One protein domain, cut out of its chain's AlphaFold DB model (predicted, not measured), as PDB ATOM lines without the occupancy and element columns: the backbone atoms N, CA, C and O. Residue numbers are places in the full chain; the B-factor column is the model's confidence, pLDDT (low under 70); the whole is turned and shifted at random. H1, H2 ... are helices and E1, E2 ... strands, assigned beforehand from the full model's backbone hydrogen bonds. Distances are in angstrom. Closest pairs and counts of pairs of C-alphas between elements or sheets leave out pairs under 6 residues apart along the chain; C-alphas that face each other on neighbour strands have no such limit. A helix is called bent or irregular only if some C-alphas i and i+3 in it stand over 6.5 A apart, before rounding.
ATOM      1  N   VAL A   2      34.561  49.641   3.087       61.44
ATOM      2  CA  VAL A   2      35.462  49.012   4.076       61.44
ATOM      3  C   VAL A   2      35.152  49.597   5.452       61.44
ATOM      4  O   VAL A   2      35.032  50.814   5.580       61.44
ATOM      5  N   VAL A   3      34.992  48.748   6.464       66.94
ATOM      6  CA  VAL A   3      34.673  49.170   7.833       66.94
ATOM      7  C   VAL A   3      35.831  48.769   8.745       66.94
ATOM      8  O   VAL A   3      36.024  47.587   9.011       66.94
ATOM      9  N   GLY A   4      36.599  49.748   9.233       67.19
ATOM     10  CA  GLY A   4      37.624  49.536  10.262       67.19
ATOM     11  C   GLY A   4      39.075  49.617   9.782       67.19
ATOM     12  O   GLY A   4      39.369  50.070   8.676       67.19
ATOM     13  N   ARG A   5      39.992  49.232  10.677       75.38
ATOM     14  CA  ARG A   5      41.439  49.241  10.427       75.38
ATOM     15  C   ARG A   5      41.831  48.083   9.513       75.38
ATOM     16  O   ARG A   5      41.302  46.983   9.632       75.38
ATOM     17  N   HIS A   6      42.774  48.363   8.626       84.56
ATOM     18  CA  HIS A   6      43.395  47.405   7.724       84.56
ATOM     19  C   HIS A   6      44.639  46.819   8.395       84.56
ATOM     20  O   HIS A   6      45.467  47.584   8.891       84.56
ATOM     21  N   VAL A   7      44.765  45.491   8.421       89.31
ATOM     22  CA  VAL A   7      46.015  44.822   8.810       89.31
ATOM     23  C   VAL A   7      46.605  44.196   7.560       89.31
ATOM     24  O   VAL A   7      46.010  43.288   6.985       89.31
ATOM     25  N   ASP A   8      47.740  44.727   7.128       92.06
ATOM     26  CA  ASP A   8      48.487  44.193   5.997       92.06
ATOM     27  C   ASP A   8      49.256  42.945   6.439       92.06
ATOM     28  O   ASP A   8      49.920  42.957   7.477       92.06
ATOM     29  N   PHE A   9      49.137  41.864   5.672       90.38
ATOM     30  CA  PHE A   9      49.881  40.631   5.907       90.38
ATOM     31  C   PHE A   9      51.162  40.544   5.065       90.38
ATOM     32  O   PHE A   9      51.943  39.614   5.250       90.38
ATOM     33  N   GLY A  10      51.400  41.504   4.165       82.19
ATOM     34  CA  GLY A  10      52.603  41.641   3.341       82.19
ATOM     35  C   GLY A  10      52.671  40.662   2.166       82.19
ATOM     36  O   GLY A  10      52.931  41.063   1.032       82.19
ATOM     37  N   GLU A  11      52.401  39.379   2.405       72.81
ATOM     38  CA  GLU A  11      52.458  38.331   1.383       72.81
ATOM     39  C   GLU A  11      51.295  38.452   0.386       72.81
ATOM     40  O   GLU A  11      50.117  38.496   0.765       72.81
ATOM     41  N   ASN A  12      51.626  38.483  -0.911       72.88
ATOM     42  CA  ASN A  12      50.679  38.484  -2.034       72.88
ATOM     43  C   ASN A  12      49.610  39.596  -1.977       72.88
ATOM     44  O   ASN A  12      48.520  39.442  -2.533       72.88
ATOM     45  N   GLY A  13      49.895  40.706  -1.281       77.06
ATOM     46  CA  GLY A  13      48.943  41.802  -1.056       77.06
ATOM     47  C   GLY A  13      47.726  41.403  -0.213       77.06
ATOM     48  O   GLY A  13      46.677  42.050  -0.290       77.06
ATOM     49  N   SER A  14      47.822  40.305   0.545       86.06
ATOM     50  CA  SER A  14      46.733  39.852   1.401       86.06
ATOM     51  C   SER A  14      46.630  40.711   2.660       86.06
ATOM     52  O   SER A  14      47.619  41.198   3.199       86.06
ATOM     53  N   CYS A  15      45.403  40.929   3.122       91.94
ATOM     54  CA  CYS A  15      45.151  41.800   4.256       91.94
ATOM     55  C   CYS A  15      43.862  41.437   4.975       91.94
ATOM     56  O   CYS A  15      42.880  41.033   4.351       91.94
ATOM     57  N   LEU A  16      43.824  41.653   6.287       93.81
ATOM     58  CA  LEU A  16      42.571  41.655   7.024       93.81
ATOM     59  C   LEU A  16      41.868  42.992   6.802       93.81
ATOM     60  O   LEU A  16      42.236  44.034   7.348       93.81
ATOM     61  N   ARG A  17      40.810  42.919   6.003       93.31
ATOM     62  CA  ARG A  17      39.819  43.972   5.786       93.31
ATOM     63  C   ARG A  17      38.429  43.379   5.912       93.31
ATOM     64  O   ARG A  17      38.230  42.233   5.519       93.31
ATOM     65  N   ILE A  18      37.481  44.166   6.411       93.00
ATOM     66  CA  ILE A  18      36.067  43.797   6.483       93.00
ATOM     67  C   ILE A  18      35.299  44.705   5.521       93.00
ATOM     68  O   ILE A  18      35.320  45.931   5.647       93.00
ATOM     69  N   VAL A  19      34.639  44.101   4.538       93.31
ATOM     70  CA  VAL A  19      33.886  44.787   3.487       93.31
ATOM     71  C   VAL A  19      32.403  44.557   3.727       93.31
ATOM     72  O   VAL A  19      31.949  43.416   3.747       93.31
ATOM     73  N   ARG A  20      31.642  45.642   3.895       93.88
ATOM     74  CA  ARG A  20      30.177  45.602   3.976       93.88
ATOM     75  C   ARG A  20      29.561  46.004   2.639       93.88
ATOM     76  O   ARG A  20      29.899  47.063   2.093       93.88
ATOM     77  N   HIS A  21      28.635  45.183   2.160       93.12
ATOM     78  CA  HIS A  21      27.845  45.391   0.950       93.12
ATOM     79  C   HIS A  21      26.473  45.995   1.274       93.12
ATOM     80  O   HIS A  21      25.989  45.914   2.403       93.12
ATOM     81  N   GLY A  22      25.840  46.628   0.280       92.44
ATOM     82  CA  GLY A  22      24.539  47.294   0.451       92.44
ATOM     83  C   GLY A  22      23.382  46.339   0.770       92.44
ATOM     84  O   GLY A  22      22.388  46.755   1.351       92.44
ATOM     85  N   ASN A  23      23.536  45.052   0.452       92.81
ATOM     86  CA  ASN A  23      22.590  43.979   0.772       92.81
ATOM     87  C   ASN A  23      22.747  43.432   2.211       92.81
ATOM     88  O   ASN A  23      22.109  42.441   2.553       92.81
ATOM     89  N   GLY A  24      23.619  44.027   3.033       91.81
ATOM     90  CA  GLY A  24      23.914  43.562   4.391       91.81
ATOM     91  C   GLY A  24      24.951  42.436   4.470       91.81
ATOM     92  O   GLY A  24      25.363  42.083   5.571       91.81
ATOM     93  N   GLU A  25      25.419  41.906   3.337       94.81
ATOM     94  CA  GLU A  25      26.494  40.916   3.304       94.81
ATOM     95  C   GLU A  25      27.810  41.537   3.782       94.81
ATOM     96  O   GLU A  25      28.162  42.673   3.440       94.81
ATOM     97  N   VAL A  26      28.558  40.772   4.573       95.56
ATOM     98  CA  VAL A  26      29.877  41.166   5.054       95.56
ATOM     99  C   VAL A  26      30.885  40.102   4.662       95.56
ATOM    100  O   VAL A  26      30.647  38.913   4.857       95.56
ATOM    101  N   ARG A  27      32.017  40.534   4.114       95.56
ATOM    102  CA  ARG A  27      33.124  39.663   3.711       95.56
ATOM    103  C   ARG A  27      34.425  40.110   4.352       95.56
ATOM    104  O   ARG A  27      34.580  41.294   4.658       95.56
ATOM    105  N   ALA A  28      35.355  39.182   4.547       94.94
ATOM    106  CA  ALA A  28      36.659  39.474   5.126       94.94
ATOM    107  C   ALA A  28      37.818  38.905   4.304       94.94
ATOM    108  O   ALA A  28      37.683  37.877   3.658       94.94
ATOM    109  N   ILE A  29      38.983  39.550   4.354       92.88
ATOM    110  CA  ILE A  29      40.165  39.227   3.532       92.88
ATOM    111  C   ILE A  29      39.946  39.522   2.037       92.88
ATOM    112  O   ILE A  29      40.445  40.521   1.507       92.88
ATOM    113  N   LYS A  30      39.160  38.684   1.352       91.44
ATOM    114  CA  LYS A  30      38.819  38.815  -0.070       91.44
ATOM    115  C   LYS A  30      37.354  39.203  -0.224       91.44
ATOM    116  O   LYS A  30      36.504  38.784   0.557       91.44
ATOM    117  N   ASP A  31      37.050  39.997  -1.245       91.50
ATOM    118  CA  ASP A  31      35.666  40.335  -1.582       91.50
ATOM    119  C   ASP A  31      35.055  39.259  -2.494       91.50
ATOM    120  O   ASP A  31      34.707  39.500  -3.646       91.50
ATOM    121  N   GLU A  32      34.971  38.038  -1.971       93.69
ATOM    122  CA  GLU A  32      34.480  36.856  -2.680       93.69
ATOM    123  C   GLU A  32      33.442  36.109  -1.821       93.69
ATOM    124  O   GLU A  32      33.534  36.136  -0.592       93.69
ATOM    125  N   PRO A  33      32.471  35.389  -2.418       91.25
ATOM    126  CA  PRO A  33      31.428  34.684  -1.660       91.25
ATOM    127  C   PRO A  33      31.951  33.671  -0.628       91.25
ATOM    128  O   PRO A  33      31.358  33.513   0.437       91.25
ATOM    129  N   GLY A  34      33.086  33.013  -0.901       92.69
ATOM    130  CA  GLY A  34      33.726  32.068   0.031       92.69
ATOM    131  C   GLY A  34      34.308  32.719   1.294       92.69
ATOM    132  O   GLY A  34      34.743  32.022   2.206       92.69
ATOM    133  N   PHE A  35      34.304  34.049   1.354       95.50
ATOM    134  CA  PHE A  35      34.880  34.864   2.418       95.50
ATOM    135  C   PHE A  35      33.823  35.642   3.202       95.50
ATOM    136  O   PHE A  35      34.109  36.659   3.836       95.50
ATOM    137  N   ARG A  36      32.577  35.174   3.147       96.94
ATOM    138  CA  ARG A  36      31.463  35.738   3.899       96.94
ATOM    139  C   ARG A  36      31.607  35.480   5.402       96.94
ATOM    140  O   ARG A  36      32.060  34.419   5.831       96.94
ATOM    141  N   LEU A  37      31.178  36.469   6.177       97.38
ATOM    142  CA  LEU A  37      30.993  36.402   7.619       97.38
ATOM    143  C   LEU A  37      29.499  36.417   7.936       97.38
ATOM    144  O   LEU A  37      28.780  37.315   7.491       97.38
ATOM    145  N   ASP A  38      29.051  35.462   8.742       97.12
ATOM    146  CA  ASP A  38      27.698  35.445   9.286       97.12
ATOM    147  C   ASP A  38      27.732  35.959  10.725       97.12
ATOM    148  O   ASP A  38      28.300  35.335  11.623       97.12
ATOM    149  N   PHE A  39      27.154  37.141  10.928       96.06
ATOM    150  CA  PHE A  39      27.148  37.841  12.210       96.06
ATOM    151  C   PHE A  39      25.974  37.419  13.073       96.06
ATOM    152  O   PHE A  39      24.838  37.399  12.605       96.06
ATOM    153  N   ASN A  40      26.252  37.191  14.356       96.19
ATOM    154  CA  ASN A  40      25.264  36.796  15.350       96.19
ATOM    155  C   ASN A  40      24.346  35.659  14.846       96.19
ATOM    156  O   ASN A  40      23.118  35.814  14.868       96.19
ATOM    157  N   PRO A  41      24.914  34.552  14.330       96.06
ATOM    158  CA  PRO A  41      24.108  33.442  13.856       96.06
ATOM    159  C   PRO A  41      23.349  32.816  15.035       96.06
ATOM    160  O   PRO A  41      23.810  32.899  16.175       96.06
ATOM    161  N   PRO A  42      22.197  32.175  14.793       95.38
ATOM    162  CA  PRO A  42      21.562  31.359  15.817       95.38
ATOM    163  C   PRO A  42      22.501  30.205  16.187       95.38
ATOM    164  O   PRO A  42      22.941  29.451  15.318       95.38
ATOM    165  N   LEU A  43      22.819  30.081  17.474       94.50
ATOM    166  CA  LEU A  43      23.653  29.009  18.015       94.50
ATOM    167  C   LEU A  43      22.789  28.011  18.800       94.50
ATOM    168  O   LEU A  43      21.726  28.400  19.296       94.50
ATOM    169  N   PRO A  44      23.217  26.740  18.927       93.12
ATOM    170  CA  PRO A  44      22.493  25.751  19.718       93.12
ATOM    171  C   PRO A  44      22.231  26.224  21.161       93.12
ATOM    172  O   PRO A  44      23.045  26.969  21.721       93.12
ATOM    173  N   PRO A  45      21.131  25.783  21.797       93.56
ATOM    174  CA  PRO A  45      20.892  26.040  23.214       93.56
ATOM    175  C   PRO A  45      22.081  25.601  24.076       93.56
ATOM    176  O   PRO A  45      22.707  24.578  23.808       93.56
ATOM    177  N   GLY A  46      22.413  26.389  25.100       91.44
ATOM    178  CA  GLY A  46      23.556  26.105  25.975       91.44
ATOM    179  C   GLY A  46      24.933  26.386  25.358       91.44
ATOM    180  O   GLY A  46      25.945  26.112  25.997       91.44
ATOM    181  N   ASN A  47      25.006  26.948  24.145       93.56
ATOM    182  CA  ASN A  47      26.282  27.352  23.562       93.56
ATOM    183  C   ASN A  47      26.941  28.486  24.374       93.56
ATOM    184  O   ASN A  47      26.316  29.515  24.648       93.56
ATOM    185  N   LEU A  48      28.226  28.318  24.697       94.88
ATOM    186  CA  LEU A  48      28.991  29.238  25.541       94.88
ATOM    187  C   LEU A  48      29.053  30.666  24.969       94.88
ATOM    188  O   LEU A  48      28.988  31.650  25.707       94.88
ATOM    189  N   TYR A  49      29.145  30.805  23.645       95.75
ATOM    190  CA  TYR A  49      29.228  32.113  22.989       95.75
ATOM    191  C   TYR A  49      27.890  32.840  22.993       95.75
ATOM    192  O   TYR A  49      27.857  34.067  23.059       95.75
ATOM    193  N   GLN A  50      26.785  32.092  22.987       95.06
ATOM    194  CA  GLN A  50      25.458  32.667  23.157       95.06
ATOM    195  C   GLN A  50      25.239  33.145  24.600       95.06
ATOM    196  O   GLN A  50      24.697  34.231  24.804       95.06
ATOM    197  N   GLN A  51      25.693  32.368  25.588       95.69
ATOM    198  CA  GLN A  51      25.592  32.710  27.013       95.69
ATOM    199  C   GLN A  51      26.385  33.973  27.373       95.69
ATOM    200  O   GLN A  51      25.922  34.797  28.157       95.69
ATOM    201  N   HIS A  52      27.563  34.150  26.774       94.94
ATOM    202  CA  HIS A  52      28.457  35.275  27.061       94.94
ATOM    203  C   HIS A  52      28.488  36.337  25.961       94.94
ATOM    204  O   HIS A  52      29.440  37.114  25.865       94.94
ATOM    205  N   ARG A  53      27.443  36.383  25.132       94.06
ATOM    206  CA  ARG A  53      27.356  37.278  23.982       94.06
ATOM    207  C   ARG A  53      27.470  38.750  24.383       94.06
ATOM    208  O   ARG A  53      26.685  39.249  25.188       94.06
ATOM    209  N   GLN A  54      28.343  39.486  23.696       95.31
ATOM    210  CA  GLN A  54      28.391  40.947  23.759       95.31
ATOM    211  C   GLN A  54      27.641  41.567  22.575       95.31
ATOM    212  O   GLN A  54      27.867  41.210  21.423       95.31
ATOM    213  N   GLN A  55      26.752  42.533  22.834       94.69
ATOM    214  CA  GLN A  55      25.917  43.144  21.786       94.69
ATOM    215  C   GLN A  55      26.735  43.826  20.674       94.69
ATOM    216  O   GLN A  55      26.339  43.801  19.511       94.69
ATOM    217  N   HIS A  56      27.860  44.442  21.033       94.81
ATOM    218  CA  HIS A  56      28.732  45.177  20.112       94.81
ATOM    219  C   HIS A  56      29.873  44.323  19.541       94.81
ATOM    220  O   HIS A  56      30.617  44.800  18.688       94.81
ATOM    221  N   ASP A  57      30.005  43.078  19.997       95.94
ATOM    222  CA  ASP A  57      31.001  42.118  19.526       95.94
ATOM    223  C   ASP A  57      30.375  40.709  19.496       95.94
ATOM    224  O   ASP A  57      30.749  39.841  20.286       95.94
ATOM    225  N   PRO A  58      29.339  40.489  18.659       96.75
ATOM    226  CA  PRO A  58      28.593  39.238  18.666       96.75
ATOM    227  C   PRO A  58      29.406  38.095  18.036       96.75
ATOM    228  O   PRO A  58      30.331  38.365  17.264       96.75
ATOM    229  N   PRO A  59      29.021  36.827  18.281       98.12
ATOM    230  CA  PRO A  59      29.604  35.665  17.620       98.12
ATOM    231  C   PRO A  59      29.592  35.785  16.096       98.12
ATOM    232  O   PRO A  59      28.672  36.370  15.513       98.12
ATOM    233  N   VAL A  60      30.602  35.207  15.449       97.94
ATOM    234  CA  VAL A  60      30.762  35.246  13.990       97.94
ATOM    235  C   VAL A  60      31.033  33.846  13.471       97.94
ATOM    236  O   VAL A  60      31.976  33.194  13.906       97.94
ATOM    237  N   VAL A  61      30.248  33.399  12.493       97.38
ATOM    238  CA  VAL A  61      30.568  32.198  11.716       97.38
ATOM    239  C   VAL A  61      31.356  32.598  10.476       97.38
ATOM    240  O   VAL A  61      30.974  33.513   9.742       97.38
ATOM    241  N   SER A  62      32.461  31.899  10.220       96.62
ATOM    242  CA  SER A  62      33.212  32.019   8.971       96.62
ATOM    243  C   SER A  62      33.750  30.671   8.513       96.62
ATOM    244  O   SER A  62      33.975  29.756   9.305       96.62
ATOM    245  N   ARG A  63      34.026  30.577   7.213       95.44
ATOM    246  CA  ARG A  63      34.776  29.467   6.609       95.44
ATOM    247  C   ARG A  63      36.222  29.853   6.310       95.44
ATOM    248  O   ARG A  63      36.942  29.093   5.679       95.44
ATOM    249  N   ILE A  64      36.655  31.042   6.716       95.19
ATOM    250  CA  ILE A  64      37.937  31.597   6.294       95.19
ATOM    251  C   ILE A  64      39.050  30.978   7.133       95.19
ATOM    252  O   ILE A  64      39.097  31.135   8.360       95.19
ATOM    253  N   CYS A  65      39.981  30.316   6.455       92.75
ATOM    254  CA  CYS A  65      41.212  29.831   7.052       92.75
ATOM    255  C   CYS A  65      42.407  30.146   6.149       92.75
ATOM    256  O   CYS A  65      42.289  30.258   4.927       92.75
ATOM    257  N   TYR A  66      43.572  30.304   6.766       91.81
ATOM    258  CA  TYR A  66      44.825  30.342   6.031       91.81
ATOM    259  C   TYR A  66      45.318  28.911   5.849       91.81
ATOM    260  O   TYR A  66      45.490  28.182   6.831       91.81
ATOM    261  N   ARG A  67      45.509  28.500   4.597       86.94
ATOM    262  CA  ARG A  67      46.172  27.249   4.243       86.94
ATOM    263  C   ARG A  67      47.606  27.609   3.873       86.94
ATOM    264  O   ARG A  67      47.823  28.254   2.857       86.94
ATOM    265  N   GLY A  68      48.547  27.225   4.723       76.81
ATOM    266  CA  GLY A  68      49.971  27.485   4.543       76.81
ATOM    267  C   GLY A  68      50.759  27.060   5.779       76.81
ATOM    268  O   GLY A  68      50.197  26.971   6.876       76.81
ATOM    269  N   GLY A  69      52.047  26.781   5.598       63.28
ATOM    270  CA  GLY A  69      52.995  26.570   6.691       63.28
ATOM    271  C   GLY A  69      53.903  25.356   6.540       63.28
ATOM    272  O   GLY A  69      53.642  24.444   5.761       63.28
ATOM    273  N   ILE A  70      54.959  25.357   7.358       52.12
ATOM    274  CA  ILE A  70      56.131  24.461   7.323       52.12
ATOM    275  C   ILE A  70      55.750  22.966   7.390       52.12
ATOM    276  O   ILE A  70      56.471  22.111   6.882       52.12
ATOM    277  N   ASN A  71      54.586  22.644   7.969       48.91
ATOM    278  CA  ASN A  71      54.118  21.267   8.172       48.91
ATOM    279  C   ASN A  71      53.200  20.736   7.059       48.91
ATOM    280  O   ASN A  71      52.927  19.537   7.018       48.91
ATOM    281  N   TYR A  72      52.709  21.590   6.159       54.38
ATOM    282  CA  TYR A  72      51.934  21.147   5.005       54.38
ATOM    283  C   TYR A  72      52.848  21.138   3.781       54.38
ATOM    284  O   TYR A  72      53.397  22.163   3.405       54.38
ATOM    285  N   ARG A  73      52.960  19.988   3.101       53.09
ATOM    286  CA  ARG A  73      53.686  19.815   1.817       53.09
ATOM    287  C   ARG A  73      53.127  20.647   0.643       53.09
ATOM    288  O   ARG A  73      53.487  20.415  -0.504       53.09
ATOM    289  N   SER A  74      52.211  21.563   0.925       58.72
ATOM    290  CA  SER A  74      51.595  22.463  -0.033       58.72
ATOM    291  C   SER A  74      52.460  23.714  -0.121       58.72
ATOM    292  O   SER A  74      52.518  24.491   0.825       58.72
ATOM    293  N   ASP A  75      53.065  23.921  -1.283       68.50
ATOM    294  CA  ASP A  75      53.668  25.176  -1.753       68.50
ATOM    295  C   ASP A  75      52.682  26.361  -1.772       68.50
ATOM    296  O   ASP A  75      53.070  27.513  -1.958       68.50
ATOM    297  N   ILE A  76      51.396  26.093  -1.554       73.75
ATOM    298  CA  ILE A  76      50.345  27.099  -1.565       73.75
ATOM    299  C   ILE A  76      50.159  27.697  -0.163       73.75
ATOM    300  O   ILE A  76      49.500  27.098   0.690       73.75
ATOM    301  N   SER A  77      50.695  28.904   0.035       86.88
ATOM    302  CA  SER A  77      50.379  29.813   1.147       86.88
ATOM    303  C   SER A  77      49.273  30.777   0.717       86.88
ATOM    304  O   SER A  77      49.523  31.774   0.037       86.88
ATOM    305  N   GLN A  78      48.019  30.455   1.044       91.00
ATOM    306  CA  GLN A  78      46.881  31.286   0.661       91.00
ATOM    307  C   GLN A  78      45.687  31.182   1.612       91.00
ATOM    308  O   GLN A  78      45.415  30.161   2.246       91.00
ATOM    309  N   TRP A  79      44.876  32.235   1.610       92.94
ATOM    310  CA  TRP A  79      43.551  32.223   2.212       92.94
ATOM    311  C   TRP A  79      42.567  31.385   1.393       92.94
ATOM    312  O   TRP A  79      42.426  31.604   0.183       92.94
ATOM    313  N   VAL A  80      41.855  30.473   2.058       93.31
ATOM    314  CA  VAL A  80      40.855  29.579   1.459       93.31
ATOM    315  C   VAL A  80      39.560  29.551   2.277       93.31
ATOM    316  O   VAL A  80      39.531  29.930   3.448       93.31
ATOM    317  N   SER A  81      38.490  29.060   1.651       93.12
ATOM    318  CA  SER A  81      37.255  28.676   2.339       93.12
ATOM    319  C   SER A  81      37.350  27.209   2.775       93.12
ATOM    320  O   SER A  81      37.310  26.311   1.937       93.12
ATOM    321  N   GLY A  82      37.486  26.967   4.075       91.06
ATOM    322  CA  GLY A  82      37.497  25.653   4.709       91.06
ATOM    323  C   GLY A  82      36.166  25.275   5.366       91.06
ATOM    324  O   GLY A  82      35.078  25.629   4.899       91.06
ATOM    325  N   PHE A  83      36.267  24.517   6.460       90.88
ATOM    326  CA  PHE A  83      35.122  24.146   7.291       90.88
ATOM    327  C   PHE A  83      34.576  25.364   8.045       90.88
ATOM    328  O   PHE A  83      35.342  26.272   8.378       90.88
ATOM    329  N   PRO A  84      33.258  25.408   8.306       93.56
ATOM    330  CA  PRO A  84      32.686  26.456   9.131       93.56
ATOM    331  C   PRO A  84      33.260  26.382  10.549       93.56
ATOM    332  O   PRO A  84      33.376  25.309  11.138       93.56
ATOM    333  N   SER A  85      33.591  27.548  11.081       95.25
ATOM    334  CA  SER A  85      33.983  27.756  12.470       95.25
ATOM    335  C   SER A  85      33.197  28.938  13.023       95.25
ATOM    336  O   SER A  85      32.911  29.891  12.291       95.25
ATOM    337  N   THR A  86      32.836  28.859  14.295       97.50
ATOM    338  CA  THR A  86      32.161  29.922  15.037       97.50
ATOM    339  C   THR A  86      33.181  30.566  15.957       97.50
ATOM    340  O   THR A  86      33.570  29.982  16.962       97.50
ATOM    341  N   ASP A  87      33.628  31.769  15.633       98.06
ATOM    342  CA  ASP A  87      34.407  32.591  16.546       98.06
ATOM    343  C   ASP A  87      33.471  33.189  17.611       98.06
ATOM    344  O   ASP A  87      32.361  33.639  17.306       98.06
ATOM    345  N   ALA A  88      33.929  33.231  18.865       97.81
ATOM    346  CA  ALA A  88      33.142  33.742  19.992       97.81
ATOM    347  C   ALA A  88      32.687  35.194  19.804       97.81
ATOM    348  O   ALA A  88      31.698  35.625  20.396       97.81
ATOM    349  N   SER A  89      33.428  35.947  18.990       97.81
ATOM    350  CA  SER A  89      33.151  37.339  18.675       97.81
ATOM    351  C   SER A  89      33.827  37.789  17.378       97.81
ATOM    352  O   SER A  89      34.731  37.110  16.877       97.81
ATOM    353  N   LEU A  90      33.457  38.960  16.850       96.50
ATOM    354  CA  LEU A  90      34.157  39.566  15.713       96.50
ATOM    355  C   LEU A  90      35.622  39.867  16.061       96.50
ATOM    356  O   LEU A  90      36.516  39.644  15.241       96.50
ATOM    357  N   SER A  91      35.891  40.329  17.283       96.38
ATOM    358  CA  SER A  91      37.263  40.520  17.765       96.38
ATOM    359  C   SER A  91      38.037  39.202  17.804       96.38
ATOM    360  O   SER A  91      39.214  39.181  17.447       96.38
ATOM    361  N   SER A  92      37.394  38.102  18.213       97.44
ATOM    362  CA  SER A  92      38.013  36.770  18.213       97.44
ATOM    363  C   SER A  92      38.348  36.313  16.791       97.44
ATOM    364  O   SER A  92      39.483  35.907  16.556       97.44
ATOM    365  N   PHE A  93      37.434  36.506  15.832       97.44
ATOM    366  CA  PHE A  93      37.675  36.252  14.405       97.44
ATOM    367  C   PHE A  93      38.890  37.032  13.880       97.44
ATOM    368  O   PHE A  93      39.778  36.463  13.237       97.44
ATOM    369  N   ALA A  94      38.964  38.334  14.169       96.50
ATOM    370  CA  ALA A  94      40.063  39.183  13.717       96.50
ATOM    371  C   ALA A  94      41.407  38.736  14.315       96.50
ATOM    372  O   ALA A  94      42.373  38.524  13.579       96.50
ATOM    373  N   LYS A  95      41.459  38.527  15.638       96.31
ATOM    374  CA  LYS A  95      42.663  38.053  16.339       96.31
ATOM    375  C   LYS A  95      43.100  36.677  15.840       96.31
ATOM    376  O   LYS A  95      44.285  36.481  15.590       96.31
ATOM    377  N   ARG A  96      42.156  35.745  15.647       96.12
ATOM    378  CA  ARG A  96      42.436  34.407  15.110       96.12
ATOM    379  C   ARG A  96      43.063  34.504  13.737       96.12
ATOM    380  O   ARG A  96      44.042  33.825  13.473       96.12
ATOM    381  N   THR A  97      42.490  35.329  12.870       95.75
ATOM    382  CA  THR A  97      42.952  35.490  11.492       95.75
ATOM    383  C   THR A  97      44.399  35.992  11.470       95.75
ATOM    384  O   THR A  97      45.231  35.427  10.765       95.75
ATOM    385  N   ILE A  98      44.730  36.982  12.308       95.12
ATOM    386  CA  ILE A  98      46.103  37.486  12.467       95.12
ATOM    387  C   ILE A  98      47.036  36.390  13.004       95.12
ATOM    388  O   ILE A  98      48.082  36.134  12.411       95.12
ATOM    389  N   LEU A  99      46.655  35.718  14.096       95.00
ATOM    390  CA  LEU A  99      47.487  34.690  14.728       95.00
ATOM    391  C   LEU A  99      47.703  33.476  13.814       95.00
ATOM    392  O   LEU A  99      48.810  32.954  13.739       95.00
ATOM    393  N   GLN A 100      46.668  33.052  13.088       93.06
ATOM    394  CA  GLN A 100      46.733  31.945  12.140       93.06
ATOM    395  C   GLN A 100      47.704  32.268  11.003       93.06
ATOM    396  O   GLN A 100      48.601  31.471  10.738       93.06
ATOM    397  N   HIS A 101      47.576  33.450  10.388       92.94
ATOM    398  CA  HIS A 101      48.519  33.905   9.367       92.94
ATOM    399  C   HIS A 101      49.954  33.916   9.900       92.94
ATOM    400  O   HIS A 101      50.847  33.335   9.284       92.94
ATOM    401  N   PHE A 102      50.169  34.526  11.070       93.06
ATOM    402  CA  PHE A 102      51.481  34.590  11.709       93.06
ATOM    403  C   PHE A 102      52.076  33.193  11.928       93.06
ATOM    404  O   PHE A 102      53.181  32.916  11.472       93.06
ATOM    405  N   SER A 103      51.313  32.281  12.538       91.75
ATOM    406  CA  SER A 103      51.764  30.914  12.833       91.75
ATOM    407  C   SER A 103      52.127  30.097  11.589       91.75
ATOM    408  O   SER A 103      52.966  29.205  11.662       91.75
ATOM    409  N   SER A 104      51.503  30.401  10.449       89.81
ATOM    410  CA  SER A 104      51.761  29.732   9.175       89.81
ATOM    411  C   SER A 104      52.940  30.320   8.405       89.81
ATOM    412  O   SER A 104      53.524  29.619   7.585       89.81
ATOM    413  N   THR A 105      53.273  31.591   8.624       89.50
ATOM    414  CA  THR A 105      54.299  32.321   7.852       89.50
ATOM    415  C   THR A 105      55.613  32.475   8.608       89.50
ATOM    416  O   THR A 105      56.647  32.738   8.004       89.50
ATOM    417  N   HIS A 106      55.598  32.274   9.924       90.94
ATOM    418  CA  HIS A 106      56.774  32.411  10.772       90.94
ATOM    419  C   HIS A 106      57.230  31.053  11.297       90.94
ATOM    420  O   HIS A 106      56.426  30.175  11.620       90.94
TER     421      HIS A 106
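What this domain is: This is residues 2 to 106 of the 310 residues of an uncharacterized protein of Vitrella brassicaformis (strain CCMP3155) (UniProt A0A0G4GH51). A strongly twisted sheet of five short to medium strands has one long helix, H2, packed over one of its faces, running along E4; the small helix H1 lies off the sheet, in the loop from E3 to E4. The long bent hairpin E4 and E5 makes the part of the sheet under H2, and E1 and E2 lie toward the sheet's other edge, where residues 2 to 17 form a stretch with no named element. The printed part has 105 residues with five named strands and two named helices, in the order E1 E2 E3 H1 E4 E5 H2; the sheet's order is E1 E2 E3 E4 E5, all antiparallel. The class is mixed, with under half of the residues, 48, in named elements. The whole is compact, with a radius of gyration of the C-alphas of 14.2 A and spans of 41 by 31 by 21 A.

How they stand to each other: In residues 2 to 17, a short antiparallel pairing joins residues 7 to 8 with residues 15 to 16. E1, residues 18 to 20, and E2, residues 26 to 28, form a hairpin, with N 19 and O 27 2.8 A apart, within hydrogen-bond range. E3, residues 36 to 39, forms a hairpin with E2, with N 37 and O 26 at 2.8 A. E1, E2 and E3 are a meander, each strand the antiparallel neighbour of the one before. H1, residues 48 to 51, is not on the sheet. E4, residues 60 to 67, is the antiparallel neighbour of E3, with N 38 and O 61 at 2.9 A. E5, residues 78 to 87, forms a hairpin with E4, with N 62 and O 85 at 2.9 A and N 82 and O 63 at 2.7 A. E4 bends by 51 degrees at residue 63, and E5 by 89 degrees at residue 84. H2, residues 90 to 105, is on the sheet at a height over the sheet of 8.9 A. It lies over E4, on which 12 of its C-alphas fall, and only just not over E3, on which 2 fall; it runs along the strands, at 7 degrees to E4 on the local plane. The closest C-alphas of E4 and H2 are those of Val 60 and Leu 90, 5.8 A apart. H1 and H2 are apart. In H2 every O i to N i+4 pair is within hydrogen-bond range; H1 is too short for such a pair.

Where its parts are: E1 begins at C-alpha 18, (36.067, 43.797, 6.483). E4 is 19.9 A long, E5 20.2 A and H2 22.8 A from first to last C-alpha. H2 ends at C-alpha 105, (54.299, 32.321, 7.852).

The domain as a whole: The two C-alphas farthest apart are those of Gln 55 and Arg 73, 41.4 A. The printed part has no cut, and no link between named elements is long. The mean pLDDT of the printed part is 89.4; residues 2 to 4 and 69 to 75 are under 70.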